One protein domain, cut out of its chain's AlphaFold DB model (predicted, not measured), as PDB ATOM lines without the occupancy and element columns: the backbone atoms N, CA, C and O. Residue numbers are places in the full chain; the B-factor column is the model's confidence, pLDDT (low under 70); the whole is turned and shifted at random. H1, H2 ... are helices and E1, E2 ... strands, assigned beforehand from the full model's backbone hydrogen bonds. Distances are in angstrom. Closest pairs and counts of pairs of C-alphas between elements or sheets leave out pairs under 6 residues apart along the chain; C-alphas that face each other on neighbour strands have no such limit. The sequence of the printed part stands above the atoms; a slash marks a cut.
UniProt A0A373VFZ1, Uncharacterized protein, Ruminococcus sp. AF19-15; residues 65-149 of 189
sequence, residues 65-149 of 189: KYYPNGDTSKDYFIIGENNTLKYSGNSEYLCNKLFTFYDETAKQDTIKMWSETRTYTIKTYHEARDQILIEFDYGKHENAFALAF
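What this domain is: This is residues 65 to 149 of the 189 residues of an uncharacterized protein of Ruminococcus sp. AF19-15 (UniProt A0A373VFZ1). What shape do these atoms make? A strongly twisted sheet of five antiparallel strands is curled like part of a barrel, and a pair of helices, H1 and H2, packs together next to it, with residues 113 to 115 of H2 grazing the sheet. What is it built of? The printed part has 85 residues, with E1, E2, H1, H2, E3, E4 and E5 along the chain, a mixed class of helices and strands; the sheet's order is E1, E2, E3, E4, E5. How large is it? It is compact and rounded, with a radius of gyration of the C-alphas of 13.1 A and spans of 34 by 33 by 25 A.

How they stand to each other: How does the sheet begin? Residues 65 to 66 pair antiparallel with residues 77 to 78 of edge strand E1, residues 76 to 80. E1 forms a hairpin with E2, residues 84 to 88, with N 78 and O 86 2.8 A apart, within hydrogen-bond range. How does it go on? E3, residues 118 to 125, is staggered: residues 118 to 119 pair antiparallel with E2, N 85 and O 118 being 2.8 A apart, and residues 120 to 125 with E4, residues 131 to 136, where N 121 and O 135 are 2.8 A apart. E3, E4 and E5, residues 146 to 148, form a meander, each strand the antiparallel neighbour of the one before; N 134 and O 147 are 2.8 A apart. Where are the helices? H1, residues 91 to 98, is not on the sheet; it touches H2, residues 104 to 115, opposite ways at a steep tilt of 68 degrees, only just short of about perpendicular, and their closest C-alphas, of Glu 92 and Ile 111, are 5.4 A apart. H2 only grazes the sheet; its C-alpha closest to E2 is that of Trp 114, 6.2 A from that of Tyr 87. In H1 and H2 every O i to N i+4 pair is within hydrogen-bond range.

Where its parts are: Where does the first strand begin? E1 begins at C-alpha 76 (35.654, 19.079, -19.817) and is 12.7 A long; E2 is 12.9 A long. How long are the helices? H1 measures 10.5 A and H2 16.4 A. Where does the last strand end? E3 measures 20.7 A, E4 15.7 A and E5 6.3 A, ending at C-alpha 148 (48.632, 13.480, -22.195).

The domain as a whole: How far does it reach? The two C-alphas farthest apart, of Ser 73 and Lys 140, are 35.8 A apart. Is it cut? The printed part has no cut; the link from E4 to E5 is short, and the other links are tight. Where is confidence low? The mean pLDDT of the printed part is 74.4; residues 69 to 70, 124 to 134 and 136 to 149 are under 70.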
ATOM      1  N   LYS A  65      38.077  20.573 -12.612       82.69
ATOM      2  CA  LYS A  65      37.741  20.541 -14.036       82.69
ATOM      3  C   LYS A  65      38.978  20.802 -14.881       82.69
ATOM      4  O   LYS A  65      39.706  21.755 -14.627       82.69
ATOM      5  N   TYR A  66      39.144  19.996 -15.918       77.19
ATOM      6  CA  TYR A  66      40.238  20.079 -16.874       77.19
ATOM      7  C   TYR A  66      39.656  20.254 -18.271       77.19
ATOM      8  O   TYR A  66      38.932  19.390 -18.770       77.19
ATOM      9  N   TYR A  67      39.950  21.393 -18.889       75.00
ATOM     10  CA  TYR A  67      39.364  21.797 -20.163       75.00
ATOM     11  C   TYR A  67      40.301  21.444 -21.329       75.00
ATOM     12  O   TYR A  67      41.437  21.930 -21.359       75.00
ATOM     13  N   PRO A  68      39.856  20.634 -22.308       72.19
ATOM     14  CA  PRO A  68      40.587  20.392 -23.546       72.19
ATOM     15  C   PRO A  68      40.917  21.712 -24.238       72.19
ATOM     16  O   PRO A  68      40.075  22.607 -24.310       72.19
ATOM     17  N   ASN A  69      42.147  21.846 -24.735       67.44
ATOM     18  CA  ASN A  69      42.648  23.078 -25.360       67.44
ATOM     19  C   ASN A  69      42.509  24.360 -24.502       67.44
ATOM     20  O   ASN A  69      42.670  25.460 -25.024       67.44
ATOM     21  N   GLY A  70      42.192  24.247 -23.205       66.06
ATOM     22  CA  GLY A  70      41.903  25.389 -22.336       66.06
ATOM     23  C   GLY A  70      40.600  26.133 -22.626       66.06
ATOM     24  O   GLY A  70      40.400  27.225 -22.097       66.06
ATOM     25  N   ASP A  71      39.710  25.574 -23.445       71.12
ATOM     26  CA  ASP A  71      38.443  26.217 -23.777       71.12
ATOM     27  C   ASP A  71      37.402  25.963 -22.679       71.12
ATOM     28  O   ASP A  71      36.728  24.932 -22.644       71.12
ATOM     29  N   THR A  72      37.241  26.935 -21.779       74.19
ATOM     30  CA  THR A  72      36.292  26.847 -20.659       74.19
ATOM     31  C   THR A  72      34.822  26.897 -21.081       74.19
ATOM     32  O   THR A  72      33.941  26.722 -20.237       74.19
ATOM     33  N   SER A  73      34.535  27.178 -22.357       73.19
ATOM     34  CA  SER A  73      33.173  27.185 -22.905       73.19
ATOM     35  C   SER A  73      32.722  25.817 -23.425       73.19
ATOM     36  O   SER A  73      31.539  25.640 -23.721       73.19
ATOM     37  N   LYS A  74      33.647  24.854 -23.518       76.25
ATOM     38  CA  LYS A  74      33.417  23.518 -24.069       76.25
ATOM     39  C   LYS A  74      33.348  22.439 -22.983       76.25
ATOM     40  O   LYS A  74      33.403  22.704 -21.779       76.25
ATOM     41  N   ASP A  75      33.172  21.209 -23.456       83.94
ATOM     42  CA  ASP A  75      33.242  19.975 -22.680       83.94
ATOM     43  C   ASP A  75      34.540  19.894 -21.856       83.94
ATOM     44  O   ASP A  75      35.559  20.478 -22.219       83.94
ATOM     45  N   TYR A  76      34.521  19.159 -20.746       82.81
ATOM     46  CA  TYR A  76      35.654  19.079 -19.817       82.81
ATOM     47  C   TYR A  76      35.754  17.722 -19.130       82.81
ATOM     48  O   TYR A  76      34.783  16.975 -19.053       82.81
ATOM     49  N   PHE A  77      36.922  17.413 -18.580       83.81
ATOM     50  CA  PHE A  77      37.133  16.268 -17.701       83.81
ATOM     51  C   PHE A  77      37.005  16.689 -16.242       83.81
ATOM     52  O   PHE A  77      37.413  17.785 -15.865       83.81
ATOM     53  N   ILE A  78      36.437  15.820 -15.414       86.25
ATOM     54  CA  ILE A  78      36.355  15.993 -13.966       86.25
ATOM     55  C   ILE A  78      37.288  14.976 -13.334       86.25
ATOM     56  O   ILE A  78      37.049  13.779 -13.475       86.25
ATOM     57  N   ILE A  79      38.301  15.464 -12.621       85.56
ATOM     58  CA  ILE A  79      39.103  14.662 -11.702       85.56
ATOM     59  C   ILE A  79      38.438  14.728 -10.328       85.56
ATOM     60  O   ILE A  79      38.278  15.809  -9.758       85.56
ATOM     61  N   GLY A  80      38.000  13.575  -9.833       84.38
ATOM     62  CA  GLY A  80      37.334  13.411  -8.547       84.38
ATOM     63  C   GLY A  80      38.195  12.675  -7.524       84.38
ATOM     64  O   GLY A  80      39.357  12.350  -7.760       84.38
ATOM     65  N   GLU A  81      37.597  12.390  -6.370       87.31
ATOM     66  CA  GLU A  81      38.242  11.625  -5.301       87.31
ATOM     67  C   GLU A  81      38.671  10.229  -5.779       87.31
ATOM     68  O   GLU A  81      38.079   9.662  -6.701       87.31
ATOM     69  N   ASN A  82      39.679   9.654  -5.113       87.75
ATOM     70  CA  ASN A  82      40.172   8.291  -5.355       87.75
ATOM     71  C   ASN A  82      40.581   8.021  -6.815       87.75
ATOM     72  O   ASN A  82      40.295   6.952  -7.349       87.75
ATOM     73  N   ASN A  83      41.247   8.992  -7.451       84.00
ATOM     74  CA  ASN A  83      41.699   8.919  -8.843       84.00
ATOM     75  C   ASN A  83      40.560   8.581  -9.812       84.00
ATOM     76  O   ASN A  83      40.703   7.722 -10.682       84.00
ATOM     77  N   THR A  84      39.408   9.235  -9.650       87.75
ATOM     78  CA  THR A  84      38.291   9.084 -10.583       87.75
ATOM     79  C   THR A  84      38.326  10.154 -11.666       87.75
ATOM     80  O   THR A  84      38.623  11.314 -11.399       87.75
ATOM     81  N   LEU A  85      38.000   9.771 -12.897       84.31
ATOM     82  CA  LEU A  85      37.887  10.653 -14.049       84.31
ATOM     83  C   LEU A  85      36.533  10.449 -14.727       84.31
ATOM     84  O   LEU A  85      36.062   9.321 -14.890       84.31
ATOM     85  N   LYS A  86      35.903  11.554 -15.127       87.50
ATOM     86  CA  LYS A  86      34.676  11.551 -15.928       87.50
ATOM     87  C   LYS A  86      34.729  12.629 -17.004       87.50
ATOM     88  O   LYS A  86      35.018  13.781 -16.692       87.50
ATOM     89  N   TYR A  87      34.381  12.289 -18.241       87.12
ATOM     90  CA  TYR A  87      34.125  13.293 -19.271       87.12
ATOM     91  C   TYR A  87      32.730  13.901 -19.086       87.12
ATOM     92  O   TYR A  87      31.725  13.201 -18.951       87.12
ATOM     93  N   SER A  88      32.670  15.225 -19.054       88.56
ATOM     94  CA  SER A  88      31.449  16.018 -18.992       88.56
ATOM     95  C   SER A  88      31.247  16.695 -20.340       88.56
ATOM     96  O   SER A  88      31.661  17.837 -20.538       88.56
ATOM     97  N   GLY A  89      30.608  15.973 -21.255       87.56
ATOM     98  CA  GLY A  89      30.421  16.410 -22.629       87.56
ATOM     99  C   GLY A  89      29.676  15.391 -23.477       87.56
ATOM    100  O   GLY A  89      29.108  14.426 -22.958       87.56
ATOM    101  N   ASN A  90      29.698  15.581 -24.795       89.06
ATOM    102  CA  ASN A  90      29.180  14.583 -25.728       89.06
ATOM    103  C   ASN A  90      30.244  13.503 -25.992       89.06
ATOM    104  O   ASN A  90      31.129  13.681 -26.829       89.06
ATOM    105  N   SER A  91      30.159  12.373 -25.281       87.69
ATOM    106  CA  SER A  91      31.123  11.270 -25.414       87.69
ATOM    107  C   SER A  91      31.169  10.676 -26.823       87.69
ATOM    108  O   SER A  91      32.237  10.257 -27.256       87.69
ATOM    109  N   GLU A  92      30.060  10.668 -27.571       88.88
ATOM    110  CA  GLU A  92      30.071  10.211 -28.966       88.88
ATOM    111  C   GLU A  92      30.884  11.153 -29.857       88.88
ATOM    112  O   GLU A  92      31.720  10.695 -30.636       88.88
ATOM    113  N   TYR A  93      30.683  12.463 -29.710       84.81
ATOM    114  CA  TYR A  93      31.471  13.460 -30.434       84.81
ATOM    115  C   TYR A  93      32.963  13.327 -30.111       84.81
ATOM    116  O   TYR A  93      33.778  13.267 -31.030       84.81
ATOM    117  N   LEU A  94      33.312  13.195 -28.826       80.81
ATOM    118  CA  LEU A  94      34.692  12.971 -28.391       80.81
ATOM    119  C   LEU A  94      35.291  11.716 -29.042       80.81
ATOM    120  O   LEU A  94      36.380  11.777 -29.609       80.81
ATOM    121  N   CYS A  95      34.574  10.591 -28.999       81.56
ATOM    122  CA  CYS A  95      35.053   9.330 -29.562       81.56
ATOM    123  C   CYS A  95      35.290   9.435 -31.069       81.56
ATOM    124  O   CYS A  95      36.346   9.036 -31.547       81.56
ATOM    125  N   ASN A  96      34.346  10.014 -31.813       81.69
ATOM    126  CA  ASN A  96      34.474  10.185 -33.263       81.69
ATOM    127  C   ASN A  96      35.609  11.147 -33.651       81.69
ATOM    128  O   ASN A  96      36.098  11.097 -34.776       81.69
ATOM    129  N   LYS A  97      36.009  12.045 -32.743       78.06
ATOM    130  CA  LYS A  97      37.127  12.973 -32.949       78.06
ATOM    131  C   LYS A  97      38.488  12.354 -32.659       78.06
ATOM    132  O   LYS A  97      39.459  12.724 -33.310       78.06
ATOM    133  N   LEU A  98      38.564  11.462 -31.674       74.56
ATOM    134  CA  LEU A  98      39.821  10.855 -31.234       74.56
ATOM    135  C   LEU A  98      40.137   9.540 -31.951       74.56
ATOM    136  O   LEU A  98      41.306   9.185 -32.076       74.56
ATOM    137  N   PHE A  99      39.119   8.820 -32.423       74.38
ATOM    138  CA  PHE A  99      39.277   7.464 -32.929       74.38
ATOM    139  C   PHE A  99      38.607   7.279 -34.286       74.38
ATOM    140  O   PHE A  99      37.541   7.827 -34.567       74.38
ATOM    141  N   THR A 100      39.210   6.423 -35.107       78.31
ATOM    142  CA  THR A 100      38.541   5.829 -36.265       78.31
ATOM    143  C   THR A 100      38.060   4.440 -35.870       78.31
ATOM    144  O   THR A 100      38.865   3.586 -35.506       78.31
ATOM    145  N   PHE A 101      36.751   4.210 -35.939       78.50
ATOM    146  CA  PHE A 101      36.159   2.909 -35.643       78.50
ATOM    147  C   PHE A 101      35.835   2.164 -36.937       78.50
ATOM    148  O   PHE A 101      35.204   2.715 -37.836       78.50
ATOM    149  N   TYR A 102      36.233   0.896 -37.000       83.31
ATOM    150  CA  TYR A 102      35.861  -0.027 -38.080       83.31
ATOM    151  C   TYR A 102      34.787  -1.035 -37.648       83.31
ATOM    152  O   TYR A 102      34.240  -1.750 -38.484       83.31
ATOM    153  N   ASP A 103      34.483  -1.078 -36.349       87.06
ATOM    154  CA  ASP A 103      33.499  -1.958 -35.733       87.06
ATOM    155  C   ASP A 103      32.540  -1.141 -34.855       87.06
ATOM    156  O   ASP A 103      32.965  -0.350 -34.007       87.06
ATOM    157  N   GLU A 104      31.234  -1.322 -35.072       89.19
ATOM    158  CA  GLU A 104      30.207  -0.542 -34.372       89.19
ATOM    159  C   GLU A 104      30.093  -0.954 -32.901       89.19
ATOM    160  O   GLU A 104      29.815  -0.115 -32.049       89.19
ATOM    161  N   THR A 105      30.353  -2.221 -32.566       87.06
ATOM    162  CA  THR A 105      30.352  -2.666 -31.167       87.06
ATOM    163  C   THR A 105      31.495  -2.011 -30.393       87.06
ATOM    164  O   THR A 105      31.246  -1.405 -29.352       87.06
ATOM    165  N   ALA A 106      32.709  -1.997 -30.946       82.19
ATOM    166  CA  ALA A 106      33.859  -1.304 -30.375       82.19
ATOM    167  C   ALA A 106      33.609   0.204 -30.219       82.19
ATOM    168  O   ALA A 106      33.995   0.795 -29.205       82.19
ATOM    169  N   LYS A 107      32.919   0.831 -31.184       85.31
ATOM    170  CA  LYS A 107      32.490   2.231 -31.074       85.31
ATOM    171  C   LYS A 107      31.560   2.432 -29.878       85.31
ATOM    172  O   LYS A 107      31.836   3.288 -29.039       85.31
ATOM    173  N   GLN A 108      30.481   1.655 -29.774       88.38
ATOM    174  CA  GLN A 108      29.503   1.803 -28.691       88.38
ATOM    175  C   GLN A 108      30.113   1.520 -27.311       88.38
ATOM    176  O   GLN A 108      29.842   2.255 -26.359       88.38
ATOM    177  N   ASP A 109      30.995   0.525 -27.209       84.75
ATOM    178  CA  ASP A 109      31.721   0.223 -25.974       84.75
ATOM    179  C   ASP A 109      32.655   1.371 -25.572       84.75
ATOM    180  O   ASP A 109      32.697   1.757 -24.401       84.75
ATOM    181  N   THR A 110      33.337   1.989 -26.541       81.69
ATOM    182  CA  THR A 110      34.207   3.149 -26.297       81.69
ATOM    183  C   THR A 110      33.394   4.380 -25.888       81.69
ATOM    184  O   THR A 110      33.744   5.056 -24.923       81.69
ATOM    185  N   ILE A 111      32.256   4.651 -26.535       86.44
ATOM    186  CA  ILE A 111      31.355   5.753 -26.150       86.44
ATOM    187  C   ILE A 111      30.860   5.570 -24.719       86.44
ATOM    188  O   ILE A 111      30.936   6.499 -23.908       86.44
ATOM    189  N   LYS A 112      30.383   4.364 -24.395       87.06
ATOM    190  CA  LYS A 112      29.951   4.022 -23.041       87.06
ATOM    191  C   LYS A 112      31.084   4.243 -22.047       87.06
ATOM    192  O   LYS A 112      30.866   4.886 -21.019       87.06
ATOM    193  N   MET A 113      32.289   3.786 -22.382       80.88
ATOM    194  CA  MET A 113      33.477   3.960 -21.558       80.88
ATOM    195  C   MET A 113      33.721   5.428 -21.200       80.88
ATOM    196  O   MET A 113      33.879   5.727 -20.018       80.88
ATOM    197  N   TRP A 114      33.696   6.328 -22.185       82.12
ATOM    198  CA  TRP A 114      33.898   7.764 -21.970       82.12
ATOM    199  C   TRP A 114      32.716   8.457 -21.285       82.12
ATOM    200  O   TRP A 114      32.883   9.551 -20.754       82.12
ATOM    201  N   SER A 115      31.515   7.875 -21.300       85.25
ATOM    202  CA  SER A 115      30.338   8.446 -20.622       85.25
ATOM    203  C   SER A 115      30.270   8.142 -19.117       85.25
ATOM    204  O   SER A 115      29.556   8.818 -18.368       85.25
ATOM    205  N   GLU A 116      31.008   7.129 -18.665       88.19
ATOM    206  CA  GLU A 116      30.993   6.634 -17.290       88.19
ATOM    207  C   GLU A 116      32.172   7.185 -16.474       88.19
ATOM    208  O   GLU A 116      33.214   7.557 -17.008       88.19
ATOM    209  N   THR A 117      32.013   7.227 -15.149       88.94
ATOM    210  CA  THR A 117      33.126   7.535 -14.241       88.94
ATOM    211  C   THR A 117      34.056   6.331 -14.139       88.94
ATOM    212  O   THR A 117      33.582   5.210 -13.943       88.94
ATOM    213  N   ARG A 118      35.371   6.556 -14.219       83.31
ATOM    214  CA  ARG A 118      36.389   5.493 -14.176       83.31
ATOM    215  C   ARG A 118      37.556   5.846 -13.281       83.31
ATOM    216  O   ARG A 118      37.802   7.018 -13.029       83.31
ATOM    217  N   THR A 119      38.276   4.827 -12.832       85.19
ATOM    218  CA  THR A 119      39.552   5.009 -12.144       85.19
ATOM    219  C   THR A 119      40.658   5.203 -13.172       85.19
ATOM    220  O   THR A 119      40.679   4.524 -14.201       85.19
ATOM    221  N   TYR A 120      41.576   6.115 -12.886       79.00
ATOM    222  CA  TYR A 120      42.761   6.346 -13.693       79.00
ATOM    223  C   TYR A 120      44.041   6.150 -12.881       79.00
ATOM    224  O   TYR A 120      44.042   6.193 -11.648       79.00
ATOM    225  N   THR A 121      45.149   5.972 -13.591       75.38
ATOM    226  CA  THR A 121      46.501   6.069 -13.041       75.38
ATOM    227  C   THR A 121      47.309   7.075 -13.848       75.38
ATOM    228  O   THR A 121      46.958   7.393 -14.982       75.38
ATOM    229  N   ILE A 122      48.348   7.638 -13.240       74.19
ATOM    230  CA  ILE A 122      49.273   8.548 -13.911       74.19
ATOM    231  C   ILE A 122      50.566   7.781 -14.124       74.19
ATOM    232  O   ILE A 122      51.066   7.162 -13.184       74.19
ATOM    233  N   LYS A 123      51.056   7.790 -15.358       71.50
ATOM    234  CA  LYS A 123      52.274   7.097 -15.757       71.50
ATOM    235  C   LYS A 123      53.046   7.939 -16.752       71.50
ATOM    236  O   LYS A 123      52.468   8.506 -17.678       71.50
ATOM    237  N   THR A 124      54.354   7.959 -16.593       67.94
ATOM    238  CA  THR A 124      55.275   8.538 -17.553       67.94
ATOM    239  C   THR A 124      55.759   7.433 -18.489       67.94
ATOM    240  O   THR A 124      56.235   6.388 -18.044       67.94
ATOM    241  N   TYR A 125      55.585   7.634 -19.798       64.81
ATOM    242  CA  TYR A 125      55.989   6.656 -20.811       64.81
ATOM    243  C   TYR A 125      57.124   7.203 -21.650       64.81
ATOM    244  O   TYR A 125      57.071   8.326 -22.154       64.81
ATOM    245  N   HIS A 126      58.110   6.348 -21.889       61.84
ATOM    246  CA  HIS A 126      59.275   6.755 -22.642       61.84
ATOM    247  C   HIS A 126      58.958   7.052 -24.118       61.84
ATOM    248  O   HIS A 126      59.373   8.072 -24.668       61.84
ATOM    249  N   GLU A 127      58.141   6.212 -24.758       57.09
ATOM    250  CA  GLU A 127      57.694   6.416 -26.146       57.09
ATOM    251  C   GLU A 127      56.911   7.729 -26.330       57.09
ATOM    252  O   GLU A 127      56.825   8.261 -27.437       57.09
ATOM    253  N   ALA A 128      56.404   8.295 -25.232       56.62
ATOM    254  CA  ALA A 128      55.721   9.577 -25.199       56.62
ATOM    255  C   ALA A 128      56.656  10.751 -24.869       56.62
ATOM    256  O   ALA A 128      56.183  11.783 -24.409       56.62
ATOM    257  N   ARG A 129      57.972  10.642 -25.109       61.94
ATOM    258  CA  ARG A 129      58.961  11.698 -24.793       61.94
ATOM    259  C   ARG A 129      58.985  12.051 -23.302       61.94
ATOM    260  O   ARG A 129      59.077  13.227 -22.951       61.94
ATOM    261  N   ASP A 130      58.834  11.034 -22.456       61.19
ATOM    262  CA  ASP A 130      58.746  11.168 -20.999       61.19
ATOM    263  C   ASP A 130      57.622  12.118 -20.557       61.19
ATOM    264  O   ASP A 130      57.702  12.813 -19.542       61.19
ATOM    265  N   GLN A 131      56.550  12.162 -21.350       60.59
ATOM    266  CA  GLN A 131      55.334  12.860 -20.981       60.59
ATOM    267  C   GLN A 131      54.580  12.068 -19.930       60.59
ATOM    268  O   GLN A 131      54.480  10.839 -19.977       60.59
ATOM    269  N   ILE A 132      53.982  12.823 -19.022       65.19
ATOM    270  CA  ILE A 132      53.093  12.280 -18.022       65.19
ATOM    271  C   ILE A 132      51.711  12.090 -18.647       65.19
ATOM    272  O   ILE A 132      51.110  13.026 -19.182       65.19
ATOM    273  N   LEU A 133      51.210  10.863 -18.580       68.00
ATOM    274  CA  LEU A 133      49.967  10.443 -19.204       68.00
ATOM    275  C   LEU A 133      48.989   9.934 -18.148       68.00
ATOM    276  O   LEU A 133      49.378   9.310 -17.161       68.00
ATOM    277  N   ILE A 134      47.701  10.161 -18.386       69.50
ATOM    278  CA  ILE A 134      46.630   9.471 -17.679       69.50
ATOM    279  C   ILE A 134      46.317   8.178 -18.429       69.50
ATOM    280  O   ILE A 134      45.877   8.213 -19.581       69.50
ATOM    281  N   GLU A 135      46.512   7.054 -17.749       71.06
ATOM    282  CA  GLU A 135      46.117   5.721 -18.189       71.06
ATOM    283  C   GLU A 135      44.795   5.317 -17.525       71.06
ATOM    284  O   GLU A 135      44.582   5.516 -16.325       71.06
ATOM    285  N   PHE A 136      43.904   4.711 -18.307       69.94
ATOM    286  CA  PHE A 136      42.627   4.185 -17.833       69.94
ATOM    287  C   PHE A 136      42.738   2.696 -17.521       69.94
ATOM    288  O   PHE A 136      43.263   1.936 -18.334       69.94
ATOM    289  N   ASP A 137      42.169   2.263 -16.394       62.25
ATOM    290  CA  ASP A 137      41.994   0.834 -16.138       62.25
ATOM    291  C   ASP A 137      40.943   0.268 -17.111       62.25
ATOM    292  O   ASP A 137      39.745   0.576 -17.034       62.25
ATOM    293  N   TYR A 138      41.416  -0.526 -18.070       56.09
ATOM    294  CA  TYR A 138      40.617  -1.107 -19.147       56.09
ATOM    295  C   TYR A 138      40.088  -2.515 -18.831       56.09
ATOM    296  O   TYR A 138      39.434  -3.140 -19.672       56.09
ATOM    297  N   GLY A 139      40.325  -3.048 -17.629       53.03
ATOM    298  CA  GLY A 139      40.024  -4.450 -17.352       53.03
ATOM    299  C   GLY A 139      40.805  -5.393 -18.283       53.03
ATOM    300  O   GLY A 139      41.987  -5.204 -18.526       53.03
ATOM    301  N   LYS A 140      40.159  -6.451 -18.797       42.66
ATOM    302  CA  LYS A 140      40.794  -7.623 -19.450       42.66
ATOM    303  C   LYS A 140      41.514  -7.381 -20.794       42.66
ATOM    304  O   LYS A 140      41.901  -8.359 -21.434       42.66
ATOM    305  N   HIS A 141      41.662  -6.138 -21.231       43.66
ATOM    306  CA  HIS A 141      42.390  -5.782 -22.444       43.66
ATOM    307  C   HIS A 141      43.710  -5.125 -22.038       43.66
ATOM    308  O   HIS A 141      43.708  -4.078 -21.396       43.66
ATOM    309  N   GLU A 142      44.826  -5.780 -22.360       36.75
ATOM    310  CA  GLU A 142      46.175  -5.264 -22.126       36.75
ATOM    311  C   GLU A 142      46.362  -3.955 -22.912       36.75
ATOM    312  O   GLU A 142      46.419  -4.005 -24.134       36.75
ATOM    313  N   ASN A 143      46.432  -2.831 -22.183       40.28
ATOM    314  CA  ASN A 143      47.062  -1.534 -22.493       40.28
ATOM    315  C   ASN A 143      46.721  -0.850 -23.846       40.28
ATOM    316  O   ASN A 143      46.776  -1.441 -24.910       40.28
ATOM    317  N   ALA A 144      46.506   0.456 -23.967       49.31
ATOM    318  CA  ALA A 144      46.334   1.565 -23.040       49.31
ATOM    319  C   ALA A 144      45.867   2.747 -23.913       49.31
ATOM    320  O   ALA A 144      46.465   3.011 -24.957       49.31
ATOM    321  N   PHE A 145      44.821   3.475 -23.514       52.06
ATOM    322  CA  PHE A 145      44.650   4.835 -24.024       52.06
ATOM    323  C   PHE A 145      45.354   5.768 -23.051       52.06
ATOM    324  O   PHE A 145      45.010   5.807 -21.871       52.06
ATOM    325  N   ALA A 146      46.357   6.479 -23.544       52.78
ATOM    326  CA  ALA A 146      47.116   7.435 -22.770       52.78
ATOM    327  C   ALA A 146      46.690   8.847 -23.175       52.78
ATOM    328  O   ALA A 146      46.968   9.293 -24.289       52.78
ATOM    329  N   LEU A 147      45.999   9.553 -22.282       58.25
ATOM    330  CA  LEU A 147      45.775  10.983 -22.470       58.25
ATOM    331  C   LEU A 147      46.940  11.755 -21.862       58.25
ATOM    332  O   LEU A 147      47.146  11.710 -20.652       58.25
ATOM    333  N   ALA A 148      47.664  12.509 -22.683       51.66
ATOM    334  CA  ALA A 148      48.632  13.480 -22.195       51.66
ATOM    335  C   ALA A 148      47.889  14.698 -21.634       51.66
ATOM    336  O   ALA A 148      47.341  15.516 -22.381       51.66
ATOM    337  N   PHE A 149      47.859  14.820 -20.310       49.53
ATOM    338  CA  PHE A 149      47.425  16.044 -19.652       49.53
ATOM    339  C   PHE A 149      48.670  16.858 -19.328       49.53
ATOM    340  O   PHE A 149      49.498  16.433 -18.529       49.53
TER     341      PHE A 149